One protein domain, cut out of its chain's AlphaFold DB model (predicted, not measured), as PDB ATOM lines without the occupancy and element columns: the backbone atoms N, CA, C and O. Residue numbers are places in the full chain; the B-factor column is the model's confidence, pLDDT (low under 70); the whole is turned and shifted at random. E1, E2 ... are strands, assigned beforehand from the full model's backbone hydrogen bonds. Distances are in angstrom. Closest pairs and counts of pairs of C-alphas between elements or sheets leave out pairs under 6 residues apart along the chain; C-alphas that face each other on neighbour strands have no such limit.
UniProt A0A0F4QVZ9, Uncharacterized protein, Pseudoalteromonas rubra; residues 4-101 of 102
ATOM      1  N   LEU A   4     177.410 142.487 192.794       74.88
ATOM      2  CA  LEU A   4     178.687 141.785 192.830       74.88
ATOM      3  C   LEU A   4     179.731 142.609 192.084       74.88
ATOM      4  O   LEU A   4     179.489 143.080 190.976       74.88
ATOM      5  N   ILE A   5     180.896 142.801 192.702       81.25
ATOM      6  CA  ILE A   5     181.974 143.604 192.126       81.25
ATOM      7  C   ILE A   5     183.241 142.764 192.061       81.25
ATOM      8  O   ILE A   5     183.771 142.336 193.085       81.25
ATOM      9  N   PHE A   6     183.763 142.591 190.854       75.44
ATOM     10  CA  PHE A   6     185.072 142.017 190.592       75.44
ATOM     11  C   PHE A   6     186.049 143.133 190.256       75.44
ATOM     12  O   PHE A   6     185.828 143.903 189.322       75.44
ATOM     13  N   ARG A   7     187.148 143.226 191.008       84.38
ATOM     14  CA  ARG A   7     188.200 144.210 190.754       84.38
ATOM     15  C   ARG A   7     189.538 143.518 190.557       84.38
ATOM     16  O   ARG A   7     190.006 142.820 191.448       84.38
ATOM     17  N   PHE A   8     190.163 143.773 189.418       77.50
ATOM     18  CA  PHE A   8     191.524 143.365 189.111       77.50
ATOM     19  C   PHE A   8     192.414 144.605 189.084       77.50
ATOM     20  O   PHE A   8     192.060 145.594 188.440       77.50
ATOM     21  N   VAL A   9     193.532 144.576 189.814       84.88
ATOM     22  CA  VAL A   9     194.502 145.676 189.840       84.88
ATOM     23  C   VAL A   9     195.894 145.124 189.602       84.88
ATOM     24  O   VAL A   9     196.302 144.192 190.292       84.88
ATOM     25  N   CYS A  10     196.614 145.692 188.641       78.06
ATOM     26  CA  CYS A  10     197.951 145.242 188.280       78.06
ATOM     27  C   CYS A  10     198.848 146.409 187.840       78.06
ATOM     28  O   CYS A  10     198.342 147.488 187.550       78.06
ATOM     29  N   ASN A  11     200.172 146.233 187.817       83.00
ATOM     30  CA  ASN A  11     201.053 147.229 187.192       83.00
ATOM     31  C   ASN A  11     201.037 147.034 185.675       83.00
ATOM     32  O   ASN A  11     200.595 147.907 184.940       83.00
ATOM     33  N   GLU A  12     201.401 145.832 185.243       83.12
ATOM     34  CA  GLU A  12     201.387 145.404 183.850       83.12
ATOM     35  C   GLU A  12     200.462 144.196 183.696       83.12
ATOM     36  O   GLU A  12     200.493 143.261 184.505       83.12
ATOM     37  N   ALA A  13     199.632 144.216 182.659       73.81
ATOM     38  CA  ALA A  13     198.748 143.123 182.288       73.81
ATOM     39  C   ALA A  13     198.909 142.799 180.810       73.81
ATOM     40  O   ALA A  13     198.757 143.667 179.958       73.81
ATOM     41  N   GLN A  14     199.067 141.518 180.499       75.56
ATOM     42  CA  GLN A  14     198.780 141.006 179.169       75.56
ATOM     43  C   GLN A  14     197.571 140.087 179.293       75.56
ATOM     44  O   GLN A  14     197.670 138.977 179.814       75.56
ATOM     45  N   LEU A  15     196.403 140.578 178.892       67.44
ATOM     46  CA  LEU A  15     195.166 139.822 178.983       67.44
ATOM     47  C   LEU A  15     194.711 139.438 177.576       67.44
ATOM     48  O   LEU A  15     194.112 140.231 176.848       67.44
ATOM     49  N   CYS A  16     195.014 138.197 177.206       67.75
ATOM     50  CA  CYS A  16     194.567 137.582 175.964       67.75
ATOM     51  C   CYS A  16     193.344 136.689 176.224       67.75
ATOM     52  O   CYS A  16     193.391 135.852 177.120       67.75
ATOM     53  N   GLY A  17     192.272 136.825 175.441       63.59
ATOM     54  CA  GLY A  17     191.086 135.970 175.559       63.59
ATOM     55  C   GLY A  17     190.255 136.232 176.817       63.59
ATOM     56  O   GLY A  17     189.709 135.292 177.391       63.59
ATOM     57  N   VAL A  18     190.201 137.477 177.303       65.62
ATOM     58  CA  VAL A  18     189.444 137.813 178.522       65.62
ATOM     59  C   VAL A  18     187.970 137.555 178.287       65.62
ATOM     60  O   VAL A  18     187.334 138.356 177.620       65.62
ATOM     61  N   GLN A  19     187.419 136.489 178.865       69.25
ATOM     62  CA  GLN A  19     185.983 136.249 178.846       69.25
ATOM     63  C   GLN A  19     185.353 136.676 180.171       69.25
ATOM     64  O   GLN A  19     185.653 136.119 181.227       69.25
ATOM     65  N   VAL A  20     184.461 137.661 180.120       66.19
ATOM     66  CA  VAL A  20     183.625 138.047 181.258       66.19
ATOM     67  C   VAL A  20     182.276 137.361 181.097       66.19
ATOM     68  O   VAL A  20     181.441 137.843 180.335       66.19
ATOM     69  N   ALA A  21     182.099 136.238 181.802       66.44
ATOM     70  CA  ALA A  21     180.869 135.456 181.796       66.44
ATOM     71  C   ALA A  21     180.324 135.218 183.215       66.44
ATOM     72  O   ALA A  21     180.843 134.369 183.947       66.44
ATOM     73  N   PRO A  22     179.278 135.947 183.636       56.34
ATOM     74  CA  PRO A  22     178.501 135.589 184.805       56.34
ATOM     75  C   PRO A  22     177.768 134.270 184.570       56.34
ATOM     76  O   PRO A  22     176.710 134.208 183.954       56.34
ATOM     77  N   GLY A  23     178.342 133.180 185.071       54.81
ATOM     78  CA  GLY A  23     177.671 131.885 185.086       54.81
ATOM     79  C   GLY A  23     176.394 131.876 185.944       54.81
ATOM     80  O   GLY A  23     176.052 132.853 186.611       54.81
ATOM     81  N   ALA A  24     175.735 130.713 185.989       47.41
ATOM     82  CA  ALA A  24     174.433 130.436 186.621       47.41
ATOM     83  C   ALA A  24     174.259 130.840 188.108       47.41
ATOM     84  O   ALA A  24     173.175 130.693 188.664       47.41
ATOM     85  N   HIS A  25     175.292 131.377 188.761       51.31
ATOM     86  CA  HIS A  25     175.237 131.924 190.119       51.31
ATOM     87  C   HIS A  25     174.697 133.363 190.197       51.31
ATOM     88  O   HIS A  25     174.551 133.890 191.299       51.31
ATOM     89  N   ALA A  26     174.385 134.002 189.065       53.50
ATOM     90  CA  ALA A  26     173.812 135.350 189.028       53.50
ATOM     91  C   ALA A  26     172.291 135.398 189.285       53.50
ATOM     92  O   ALA A  26     171.705 136.481 189.247       53.50
ATOM     93  N   SER A  27     171.629 134.264 189.563       55.22
ATOM     94  CA  SER A  27     170.187 134.250 189.843       55.22
ATOM     95  C   SER A  27     169.861 135.131 191.059       55.22
ATOM     96  O   SER A  27     170.268 134.823 192.181       55.22
ATOM     97  N   GLY A  28     169.133 136.228 190.840       58.34
ATOM     98  CA  GLY A  28     168.776 137.197 191.884       58.34
ATOM     99  C   GLY A  28     169.807 138.305 192.147       58.34
ATOM    100  O   GLY A  28     169.597 139.114 193.055       58.34
ATOM    101  N   MET A  29     170.898 138.378 191.375       65.88
ATOM    102  CA  MET A  29     171.746 139.575 191.333       65.88
ATOM    103  C   MET A  29     171.072 140.649 190.499       65.88
ATOM    104  O   MET A  29     170.538 140.349 189.445       65.88
ATOM    105  N   THR A  30     171.095 141.893 190.968       72.94
ATOM    106  CA  THR A  30     170.537 143.023 190.213       72.94
ATOM    107  C   THR A  30     171.603 143.625 189.304       72.94
ATOM    108  O   THR A  30     171.320 143.921 188.150       72.94
ATOM    109  N   GLU A  31     172.834 143.717 189.812       78.12
ATOM    110  CA  GLU A  31     173.939 144.414 189.161       78.12
ATOM    111  C   GLU A  31     175.238 143.612 189.304       78.12
ATOM    112  O   GLU A  31     175.548 143.059 190.369       78.12
ATOM    113  N   LEU A  32     176.020 143.576 188.230       76.94
ATOM    114  CA  LEU A  32     177.344 142.980 188.212       76.94
ATOM    115  C   LEU A  32     178.360 143.959 187.632       76.94
ATOM    116  O   LEU A  32     178.178 144.470 186.533       76.94
ATOM    117  N   ILE A  33     179.457 144.187 188.353       80.62
ATOM    118  CA  ILE A  33     180.482 145.155 187.969       80.62
ATOM    119  C   ILE A  33     181.842 144.463 187.864       80.62
ATOM    120  O   ILE A  33     182.367 143.954 188.851       80.62
ATOM    121  N   PHE A  34     182.470 144.509 186.695       78.19
ATOM    122  CA  PHE A  34     183.866 144.136 186.483       78.19
ATOM    123  C   PHE A  34     184.715 145.383 186.299       78.19
ATOM    124  O   PHE A  34     184.413 146.237 185.470       78.19
ATOM    125  N   ARG A  35     185.807 145.490 187.053       85.00
ATOM    126  CA  ARG A  35     186.732 146.617 186.977       85.00
ATOM    127  C   ARG A  35     188.169 146.141 186.868       85.00
ATOM    128  O   ARG A  35     188.726 145.628 187.832       85.00
ATOM    129  N   PHE A  36     188.787 146.392 185.728       79.12
ATOM    130  CA  PHE A  36     190.206 146.162 185.490       79.12
ATOM    131  C   PHE A  36     190.943 147.490 185.599       79.12
ATOM    132  O   PHE A  36     190.544 148.462 184.964       79.12
ATOM    133  N   VAL A  37     191.980 147.550 186.432       84.81
ATOM    134  CA  VAL A  37     192.812 148.742 186.617       84.81
ATOM    135  C   VAL A  37     194.274 148.359 186.460       84.81
ATOM    136  O   VAL A  37     194.787 147.641 187.312       84.81
ATOM    137  N   CYS A  38     194.952 148.828 185.420       80.38
ATOM    138  CA  CYS A  38     196.379 148.554 185.249       80.38
ATOM    139  C   CYS A  38     197.162 149.808 184.844       80.38
ATOM    140  O   CYS A  38     196.563 150.777 184.394       80.38
ATOM    141  N   ASN A  39     198.476 149.853 185.060       83.81
ATOM    142  CA  ASN A  39     199.278 150.954 184.521       83.81
ATOM    143  C   ASN A  39     199.453 150.735 183.018       83.81
ATOM    144  O   ASN A  39     198.995 151.545 182.223       83.81
ATOM    145  N   GLU A  40     199.969 149.574 182.640       82.88
ATOM    146  CA  GLU A  40     200.120 149.148 181.253       82.88
ATOM    147  C   GLU A  40     199.273 147.896 181.017       82.88
ATOM    148  O   GLU A  40     199.316 146.939 181.794       82.88
ATOM    149  N   ALA A  41     198.457 147.896 179.966       78.31
ATOM    150  CA  ALA A  41     197.619 146.754 179.625       78.31
ATOM    151  C   ALA A  41     197.635 146.456 178.129       78.31
ATOM    152  O   ALA A  41     197.241 147.280 177.311       78.31
ATOM    153  N   GLN A  42     197.975 145.230 177.763       79.38
ATOM    154  CA  GLN A  42     197.726 144.708 176.428       79.38
ATOM    155  C   GLN A  42     196.516 143.772 176.493       79.38
ATOM    156  O   GLN A  42     196.586 142.681 177.058       79.38
ATOM    157  N   LEU A  43     195.384 144.225 175.961       74.19
ATOM    158  CA  LEU A  43     194.124 143.489 175.902       74.19
ATOM    159  C   LEU A  43     193.939 142.935 174.489       74.19
ATOM    160  O   LEU A  43     193.628 143.692 173.577       74.19
ATOM    161  N   CYS A  44     194.077 141.625 174.302       70.94
ATOM    162  CA  CYS A  44     193.874 140.974 173.004       70.94
ATOM    163  C   CYS A  44     192.703 139.986 173.080       70.94
ATOM    164  O   CYS A  44     192.761 139.023 173.830       70.94
ATOM    165  N   GLY A  45     191.637 140.153 172.301       66.56
ATOM    166  CA  GLY A  45     190.516 139.209 172.301       66.56
ATOM    167  C   GLY A  45     189.683 139.264 173.584       66.56
ATOM    168  O   GLY A  45     189.373 138.224 174.157       66.56
ATOM    169  N   ALA A  46     189.366 140.460 174.083       66.56
ATOM    170  CA  ALA A  46     188.457 140.590 175.221       66.56
ATOM    171  C   ALA A  46     187.011 140.362 174.756       66.56
ATOM    172  O   ALA A  46     186.518 141.114 173.921       66.56
ATOM    173  N   GLN A  47     186.345 139.348 175.303       70.12
ATOM    174  CA  GLN A  47     184.942 139.028 175.090       70.12
ATOM    175  C   GLN A  47     184.132 139.258 176.370       70.12
ATOM    176  O   GLN A  47     184.390 138.661 177.410       70.12
ATOM    177  N   VAL A  48     183.101 140.090 176.303       66.38
ATOM    178  CA  VAL A  48     182.094 140.160 177.371       66.38
ATOM    179  C   VAL A  48     180.877 139.381 176.897       66.38
ATOM    180  O   VAL A  48     180.276 139.790 175.909       66.38
ATOM    181  N   ASP A  49     180.567 138.268 177.567       68.06
ATOM    182  CA  ASP A  49     179.417 137.404 177.277       68.06
ATOM    183  C   ASP A  49     178.661 137.086 178.573       68.06
ATOM    184  O   ASP A  49     179.080 136.203 179.318       68.06
ATOM    185  N   PRO A  50     177.545 137.779 178.853       56.28
ATOM    186  CA  PRO A  50     176.706 137.556 180.025       56.28
ATOM    187  C   PRO A  50     176.231 136.106 180.206       56.28
ATOM    188  O   PRO A  50     175.882 135.716 181.316       56.28
ATOM    189  N   GLY A  51     176.211 135.303 179.139       57.97
ATOM    190  CA  GLY A  51     175.755 133.922 179.158       57.97
ATOM    191  C   GLY A  51     174.239 133.761 179.340       57.97
ATOM    192  O   GLY A  51     173.517 134.622 179.837       57.97
ATOM    193  N   SER A  52     173.738 132.584 178.960       50.06
ATOM    194  CA  SER A  52     172.306 132.237 178.916       50.06
ATOM    195  C   SER A  52     171.627 132.006 180.274       50.06
ATOM    196  O   SER A  52     170.496 131.532 180.314       50.06
ATOM    197  N   HIS A  53     172.308 132.274 181.391       51.50
ATOM    198  CA  HIS A  53     171.819 131.954 182.740       51.50
ATOM    199  C   HIS A  53     171.766 133.170 183.675       51.50
ATOM    200  O   HIS A  53     171.559 133.014 184.878       51.50
ATOM    201  N   ALA A  54     171.894 134.384 183.136       54.56
ATOM    202  CA  ALA A  54     171.730 135.631 183.877       54.56
ATOM    203  C   ALA A  54     170.247 135.979 184.140       54.56
ATOM    204  O   ALA A  54     169.867 137.148 184.136       54.56
ATOM    205  N   SER A  55     169.381 134.978 184.360       54.94
ATOM    206  CA  SER A  55     167.960 135.204 184.632       54.94
ATOM    207  C   SER A  55     167.807 136.022 185.921       54.94
ATOM    208  O   SER A  55     168.045 135.512 187.020       54.94
ATOM    209  N   GLY A  56     167.428 137.291 185.775       59.47
ATOM    210  CA  GLY A  56     167.243 138.236 186.879       59.47
ATOM    211  C   GLY A  56     168.343 139.290 187.048       59.47
ATOM    212  O   GLY A  56     168.145 140.181 187.867       59.47
ATOM    213  N   MET A  57     169.439 139.230 186.277       69.12
ATOM    214  CA  MET A  57     170.421 140.319 186.205       69.12
ATOM    215  C   MET A  57     169.864 141.450 185.351       69.12
ATOM    216  O   MET A  57     169.576 141.222 184.182       69.12
ATOM    217  N   ALA A  58     169.738 142.649 185.919       71.12
ATOM    218  CA  ALA A  58     169.294 143.833 185.190       71.12
ATOM    219  C   ALA A  58     170.473 144.535 184.502       71.12
ATOM    220  O   ALA A  58     170.347 144.967 183.358       71.12
ATOM    221  N   GLU A  59     171.627 144.607 185.173       78.31
ATOM    222  CA  GLU A  59     172.728 145.476 184.754       78.31
ATOM    223  C   GLU A  59     174.090 144.766 184.815       78.31
ATOM    224  O   GLU A  59     174.456 144.160 185.828       78.31
ATOM    225  N   LEU A  60     174.870 144.873 183.733       77.94
ATOM    226  CA  LEU A  60     176.276 144.466 183.680       77.94
ATOM    227  C   LEU A  60     177.158 145.661 183.310       77.94
ATOM    228  O   LEU A  60     177.067 146.203 182.210       77.94
ATOM    229  N   PHE A  61     178.073 146.016 184.205       81.50
ATOM    230  CA  PHE A  61     179.071 147.057 184.006       81.50
ATOM    231  C   PHE A  61     180.460 146.440 183.875       81.50
ATOM    232  O   PHE A  61     180.945 145.778 184.786       81.50
ATOM    233  N   VAL A  62     181.159 146.697 182.776       79.94
ATOM    234  CA  VAL A  62     182.557 146.296 182.587       79.94
ATOM    235  C   VAL A  62     183.391 147.541 182.339       79.94
ATOM    236  O   VAL A  62     183.179 148.265 181.373       79.94
ATOM    237  N   ARG A  63     184.360 147.810 183.210       85.38
ATOM    238  CA  ARG A  63     185.237 148.974 183.121       85.38
ATOM    239  C   ARG A  63     186.697 148.560 183.076       85.38
ATOM    240  O   ARG A  63     187.197 147.945 184.012       85.38
ATOM    241  N   PHE A  64     187.401 149.024 182.060       80.38
ATOM    242  CA  PHE A  64     188.854 148.970 181.973       80.38
ATOM    243  C   PHE A  64     189.411 150.367 182.245       80.38
ATOM    244  O   PHE A  64     188.890 151.353 181.733       80.38
ATOM    245  N   ALA A  65     190.419 150.471 183.103       85.56
ATOM    246  CA  ALA A  65     191.089 151.709 183.468       85.56
ATOM    247  C   ALA A  65     192.600 151.493 183.370       85.56
ATOM    248  O   ALA A  65     193.168 150.817 184.222       85.56
ATOM    249  N   CYS A  66     193.233 152.026 182.333       81.94
ATOM    250  CA  CYS A  66     194.660 151.847 182.093       81.94
ATOM    251  C   CYS A  66     195.376 153.197 181.983       81.94
ATOM    252  O   CYS A  66     194.741 154.184 181.618       81.94
ATOM    253  N   ASN A  67     196.669 153.283 182.301       84.56
ATOM    254  CA  ASN A  67     197.445 154.455 181.888       84.56
ATOM    255  C   ASN A  67     197.777 154.312 180.402       84.56
ATOM    256  O   ASN A  67     197.319 155.112 179.598       84.56
ATOM    257  N   GLU A  68     198.422 153.215 180.027       83.31
ATOM    258  CA  GLU A  68     198.685 152.835 178.645       83.31
ATOM    259  C   GLU A  68     197.939 151.541 178.332       83.31
ATOM    260  O   GLU A  68     198.001 150.566 179.085       83.31
ATOM    261  N   ALA A  69     197.196 151.526 177.231       78.69
ATOM    262  CA  ALA A  69     196.499 150.342 176.769       78.69
ATOM    263  C   ALA A  69     196.771 150.064 175.297       78.69
ATOM    264  O   ALA A  69     196.702 150.960 174.460       78.69
ATOM    265  N   GLN A  70     196.958 148.797 174.957       79.81
ATOM    266  CA  GLN A  70     196.843 148.323 173.588       79.81
ATOM    267  C   GLN A  70     195.670 147.349 173.509       79.81
ATOM    268  O   GLN A  70     195.690 146.294 174.138       79.81
ATOM    269  N   LEU A  71     194.622 147.731 172.782       73.00
ATOM    270  CA  LEU A  71     193.384 146.974 172.639       73.00
ATOM    271  C   LEU A  71     193.331 146.352 171.243       73.00
ATOM    272  O   LEU A  71     193.241 147.063 170.243       73.00
ATOM    273  N   CYS A  72     193.339 145.026 171.182       72.88
ATOM    274  CA  CYS A  72     193.219 144.250 169.957       72.88
ATOM    275  C   CYS A  72     191.985 143.349 170.021       72.88
ATOM    276  O   CYS A  72     191.882 142.529 170.928       72.88
ATOM    277  N   GLY A  73     191.055 143.445 169.065       67.12
ATOM    278  CA  GLY A  73     189.932 142.498 168.959       67.12
ATOM    279  C   GLY A  73     189.014 142.443 170.190       67.12
ATOM    280  O   GLY A  73     188.706 141.361 170.689       67.12
ATOM    281  N   VAL A  74     188.597 143.598 170.712       67.00
ATOM    282  CA  VAL A  74     187.589 143.669 171.780       67.00
ATOM    283  C   VAL A  74     186.206 143.407 171.179       67.00
ATOM    284  O   VAL A  74     185.756 144.148 170.309       67.00
ATOM    285  N   ARG A  75     185.509 142.378 171.664       70.44
ATOM    286  CA  ARG A  75     184.143 142.033 171.267       70.44
ATOM    287  C   ARG A  75     183.221 142.049 172.480       70.44
ATOM    288  O   ARG A  75     183.494 141.447 173.510       70.44
ATOM    289  N   VAL A  76     182.086 142.712 172.347       65.44
ATOM    290  CA  VAL A  76     181.021 142.671 173.350       65.44
ATOM    291  C   VAL A  76     179.860 141.936 172.706       65.44
ATOM    292  O   VAL A  76     179.310 142.412 171.716       65.44
ATOM    293  N   ASP A  77     179.543 140.749 173.212       65.56
ATOM    294  CA  ASP A  77     178.437 139.941 172.715       65.56
ATOM    295  C   ASP A  77     177.505 139.659 173.894       65.56
ATOM    296  O   ASP A  77     177.811 138.792 174.705       65.56
ATOM    297  N   PRO A  78     176.388 140.388 174.043       53.00
ATOM    298  CA  PRO A  78     175.457 140.154 175.143       53.00
ATOM    299  C   PRO A  78     174.848 138.739 175.137       53.00
ATOM    300  O   PRO A  78     174.169 138.372 176.094       53.00
ATOM    301  N   GLY A  79     175.086 137.938 174.093       57.78
ATOM    302  CA  GLY A  79     174.511 136.616 173.936       57.78
ATOM    303  C   GLY A  79     173.031 136.698 173.556       57.78
ATOM    304  O   GLY A  79     172.295 137.614 173.917       57.78
ATOM    305  N   SER A  80     172.544 135.696 172.827       50.88
ATOM    306  CA  SER A  80     171.143 135.619 172.367       50.88
ATOM    307  C   SER A  80     170.118 135.341 173.483       50.88
ATOM    308  O   SER A  80     168.936 135.153 173.204       50.88
ATOM    309  N   GLN A  81     170.559 135.272 174.742       52.47
ATOM    310  CA  GLN A  81     169.811 134.725 175.880       52.47
ATOM    311  C   GLN A  81     169.917 135.604 177.144       52.47
ATOM    312  O   GLN A  81     169.689 135.111 178.247       52.47
ATOM    313  N   ALA A  82     170.233 136.898 177.016       55.03
ATOM    314  CA  ALA A  82     170.243 137.855 178.132       55.03
ATOM    315  C   ALA A  82     168.816 138.239 178.593       55.03
ATOM    316  O   ALA A  82     168.437 139.408 178.640       55.03
ATOM    317  N   TYR A  83     167.979 137.246 178.901       55.84
ATOM    318  CA  TYR A  83     166.616 137.452 179.384       55.84
ATOM    319  C   TYR A  83     166.631 138.127 180.762       55.84
ATOM    320  O   TYR A  83     167.009 137.518 181.763       55.84
ATOM    321  N   GLY A  84     166.173 139.380 180.808       63.03
ATOM    322  CA  GLY A  84     166.087 140.188 182.029       63.03
ATOM    323  C   GLY A  84     167.168 141.260 182.163       63.03
ATOM    324  O   GLY A  84     166.989 142.154 182.985       63.03
ATOM    325  N   MET A  85     168.213 141.226 181.326       69.88
ATOM    326  CA  MET A  85     169.204 142.300 181.258       69.88
ATOM    327  C   MET A  85     168.599 143.502 180.538       69.88
ATOM    328  O   MET A  85     168.199 143.412 179.377       69.88
ATOM    329  N   THR A  86     168.527 144.625 181.237       71.19
ATOM    330  CA  THR A  86     168.097 145.909 180.685       71.19
ATOM    331  C   THR A  86     169.282 146.739 180.223       71.19
ATOM    332  O   THR A  86     169.137 147.506 179.275       71.19
ATOM    333  N   GLU A  87     170.452 146.571 180.851       75.06
ATOM    334  CA  GLU A  87     171.624 147.389 180.558       75.06
ATOM    335  C   GLU A  87     172.929 146.580 180.523       75.06
ATOM    336  O   GLU A  87     173.243 145.793 181.418       75.06
ATOM    337  N   LEU A  88     173.721 146.829 179.479       77.00
ATOM    338  CA  LEU A  88     175.109 146.397 179.355       77.00
ATOM    339  C   LEU A  88     175.961 147.628 179.067       77.00
ATOM    340  O   LEU A  88     175.852 148.227 177.997       77.00
ATOM    341  N   LEU A  89     176.830 147.992 180.004       79.69
ATOM    342  CA  LEU A  89     177.755 149.105 179.849       79.69
ATOM    343  C   LEU A  89     179.189 148.602 179.864       79.69
ATOM    344  O   LEU A  89     179.665 148.054 180.854       79.69
ATOM    345  N   VAL A  90     179.903 148.845 178.768       78.44
ATOM    346  CA  VAL A  90     181.337 148.576 178.667       78.44
ATOM    347  C   VAL A  90     182.066 149.895 178.463       78.44
ATOM    348  O   VAL A  90     181.772 150.638 177.530       78.44
ATOM    349  N   TRP A  91     183.013 150.199 179.347       82.81
ATOM    350  CA  TRP A  91     183.760 151.450 179.338       82.81
ATOM    351  C   TRP A  91     185.267 151.205 179.390       82.81
ATOM    352  O   TRP A  91     185.766 150.479 180.250       82.81
ATOM    353  N   PHE A  92     186.011 151.915 178.548       78.81
ATOM    354  CA  PHE A  92     187.470 151.962 178.579       78.81
ATOM    355  C   PHE A  92     187.923 153.380 178.952       78.81
ATOM    356  O   PHE A  92     187.596 154.349 178.275       78.81
ATOM    357  N   VAL A  93     188.648 153.524 180.061       84.81
ATOM    358  CA  VAL A  93     189.389 154.739 180.423       84.81
ATOM    359  C   VAL A  93     190.856 154.429 180.209       84.81
ATOM    360  O   VAL A  93     191.398 153.607 180.936       84.81
ATOM    361  N   CYS A  94     191.498 155.070 179.245       81.88
ATOM    362  CA  CYS A  94     192.941 154.955 179.058       81.88
ATOM    363  C   CYS A  94     193.527 156.362 178.925       81.88
ATOM    364  O   CYS A  94     192.872 157.208 178.315       81.88
ATOM    365  N   ASN A  95     194.700 156.632 179.505       86.62
ATOM    366  CA  ASN A  95     195.400 157.896 179.243       86.62
ATOM    367  C   ASN A  95     195.998 157.876 177.828       86.62
ATOM    368  O   ASN A  95     195.821 158.814 177.058       86.62
ATOM    369  N   GLU A  96     196.593 156.745 177.458       84.50
ATOM    370  CA  GLU A  96     197.047 156.427 176.114       84.50
ATOM    371  C   GLU A  96     196.431 155.095 175.681       84.50
ATOM    372  O   GLU A  96     196.437 154.118 176.430       84.50
ATOM    373  N   ALA A  97     195.858 155.053 174.479       77.94
ATOM    374  CA  ALA A  97     195.271 153.842 173.919       77.94
ATOM    375  C   ALA A  97     195.702 153.645 172.469       77.94
ATOM    376  O   ALA A  97     195.552 154.538 171.636       77.94
ATOM    377  N   GLN A  98     196.161 152.440 172.155       78.50
ATOM    378  CA  GLN A  98     196.351 151.964 170.795       78.50
ATOM    379  C   GLN A  98     195.295 150.912 170.485       78.50
ATOM    380  O   GLN A  98     195.253 149.862 171.119       78.50
ATOM    381  N   LEU A  99     194.441 151.190 169.506       69.88
ATOM    382  CA  LEU A  99     193.462 150.232 169.007       69.88
ATOM    383  C   LEU A  99     194.028 149.546 167.761       69.88
ATOM    384  O   LEU A  99     194.489 150.218 166.840       69.88
ATOM    385  N   CYS A 100     193.981 148.221 167.712       65.00
ATOM    386  CA  CYS A 100     194.438 147.433 166.572       65.00
ATOM    387  C   CYS A 100     193.359 146.411 166.192       65.00
ATOM    388  O   CYS A 100     192.883 145.653 167.032       65.00
ATOM    389  N   GLY A 101     192.954 146.391 164.920       54.25
ATOM    390  CA  GLY A 101     191.938 145.449 164.435       54.25
ATOM    391  C   GLY A 101     190.556 145.652 165.065       54.25
ATOM    392  O   GLY A 101     189.979 144.690 165.575       54.25
TER     393      GLY A 101
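This is residues 4 to 101 of the 102 residues of an uncharacterized protein of Pseudoalteromonas rubra (UniProt A0A0F4QVZ9). A chain wound in stacked turns, a short solenoid: each of the strands E1 to E4 makes a sharp corner partway along, and long links fold back along the remaining side to the next turn. The four strands stack side by side into one parallel sheet, order E1 E2 E3 E4, which wraps round two sides of the coil. The printed part has 98 residues, with four named strands, in that order along the chain, and no named helix; the class is all strand. It is compact, with a radius of gyration of the C-alphas of 13.6 A and spans of 36 by 25 by 18 A.

Find C-alpha 4 at (178.687, 141.785, 192.830); from there E1, residues 4 to 16, runs 23.5 A. E2, residues 31 to 44, is 25.9 A long, and E3, residues 59 to 72, is 25.3 A. E4, residues 87 to 100, runs 26.8 A to C-alpha 100 at (194.438, 147.433, 166.572).

Look at Glu 12, where E1 bends by 116 degrees; E2 bends by 119 at Glu 40, E3 by 121 at Glu 68 and E4 by 114 at Glu 96. E1 and E2 are parallel at 11 degrees, with N 6 and O 33 2.8 A apart, within hydrogen-bond range. E2 and E3 are parallel at 7 degrees, with N 34 and O 61 at 2.8 A. E3 and E4 are parallel at 4 degrees, with N 62 and O 89 at 2.8 A. The edge strands E1 and E4 are apart. In the links, residues 47 to 48 pair, parallel, with 19 to 20 and with 75 to 76.

The C-alphas of Gly 28 and Gln 98, the two farthest apart, are 37.7 A from each other. The sheet is twisted. The three links are long, 14 residues each, and the printed part has no cut. Mean pLDDT of the printed part is 71.1; 42 residues are under 70, among them 15 to 29, 48 to 57 and 76 to 85.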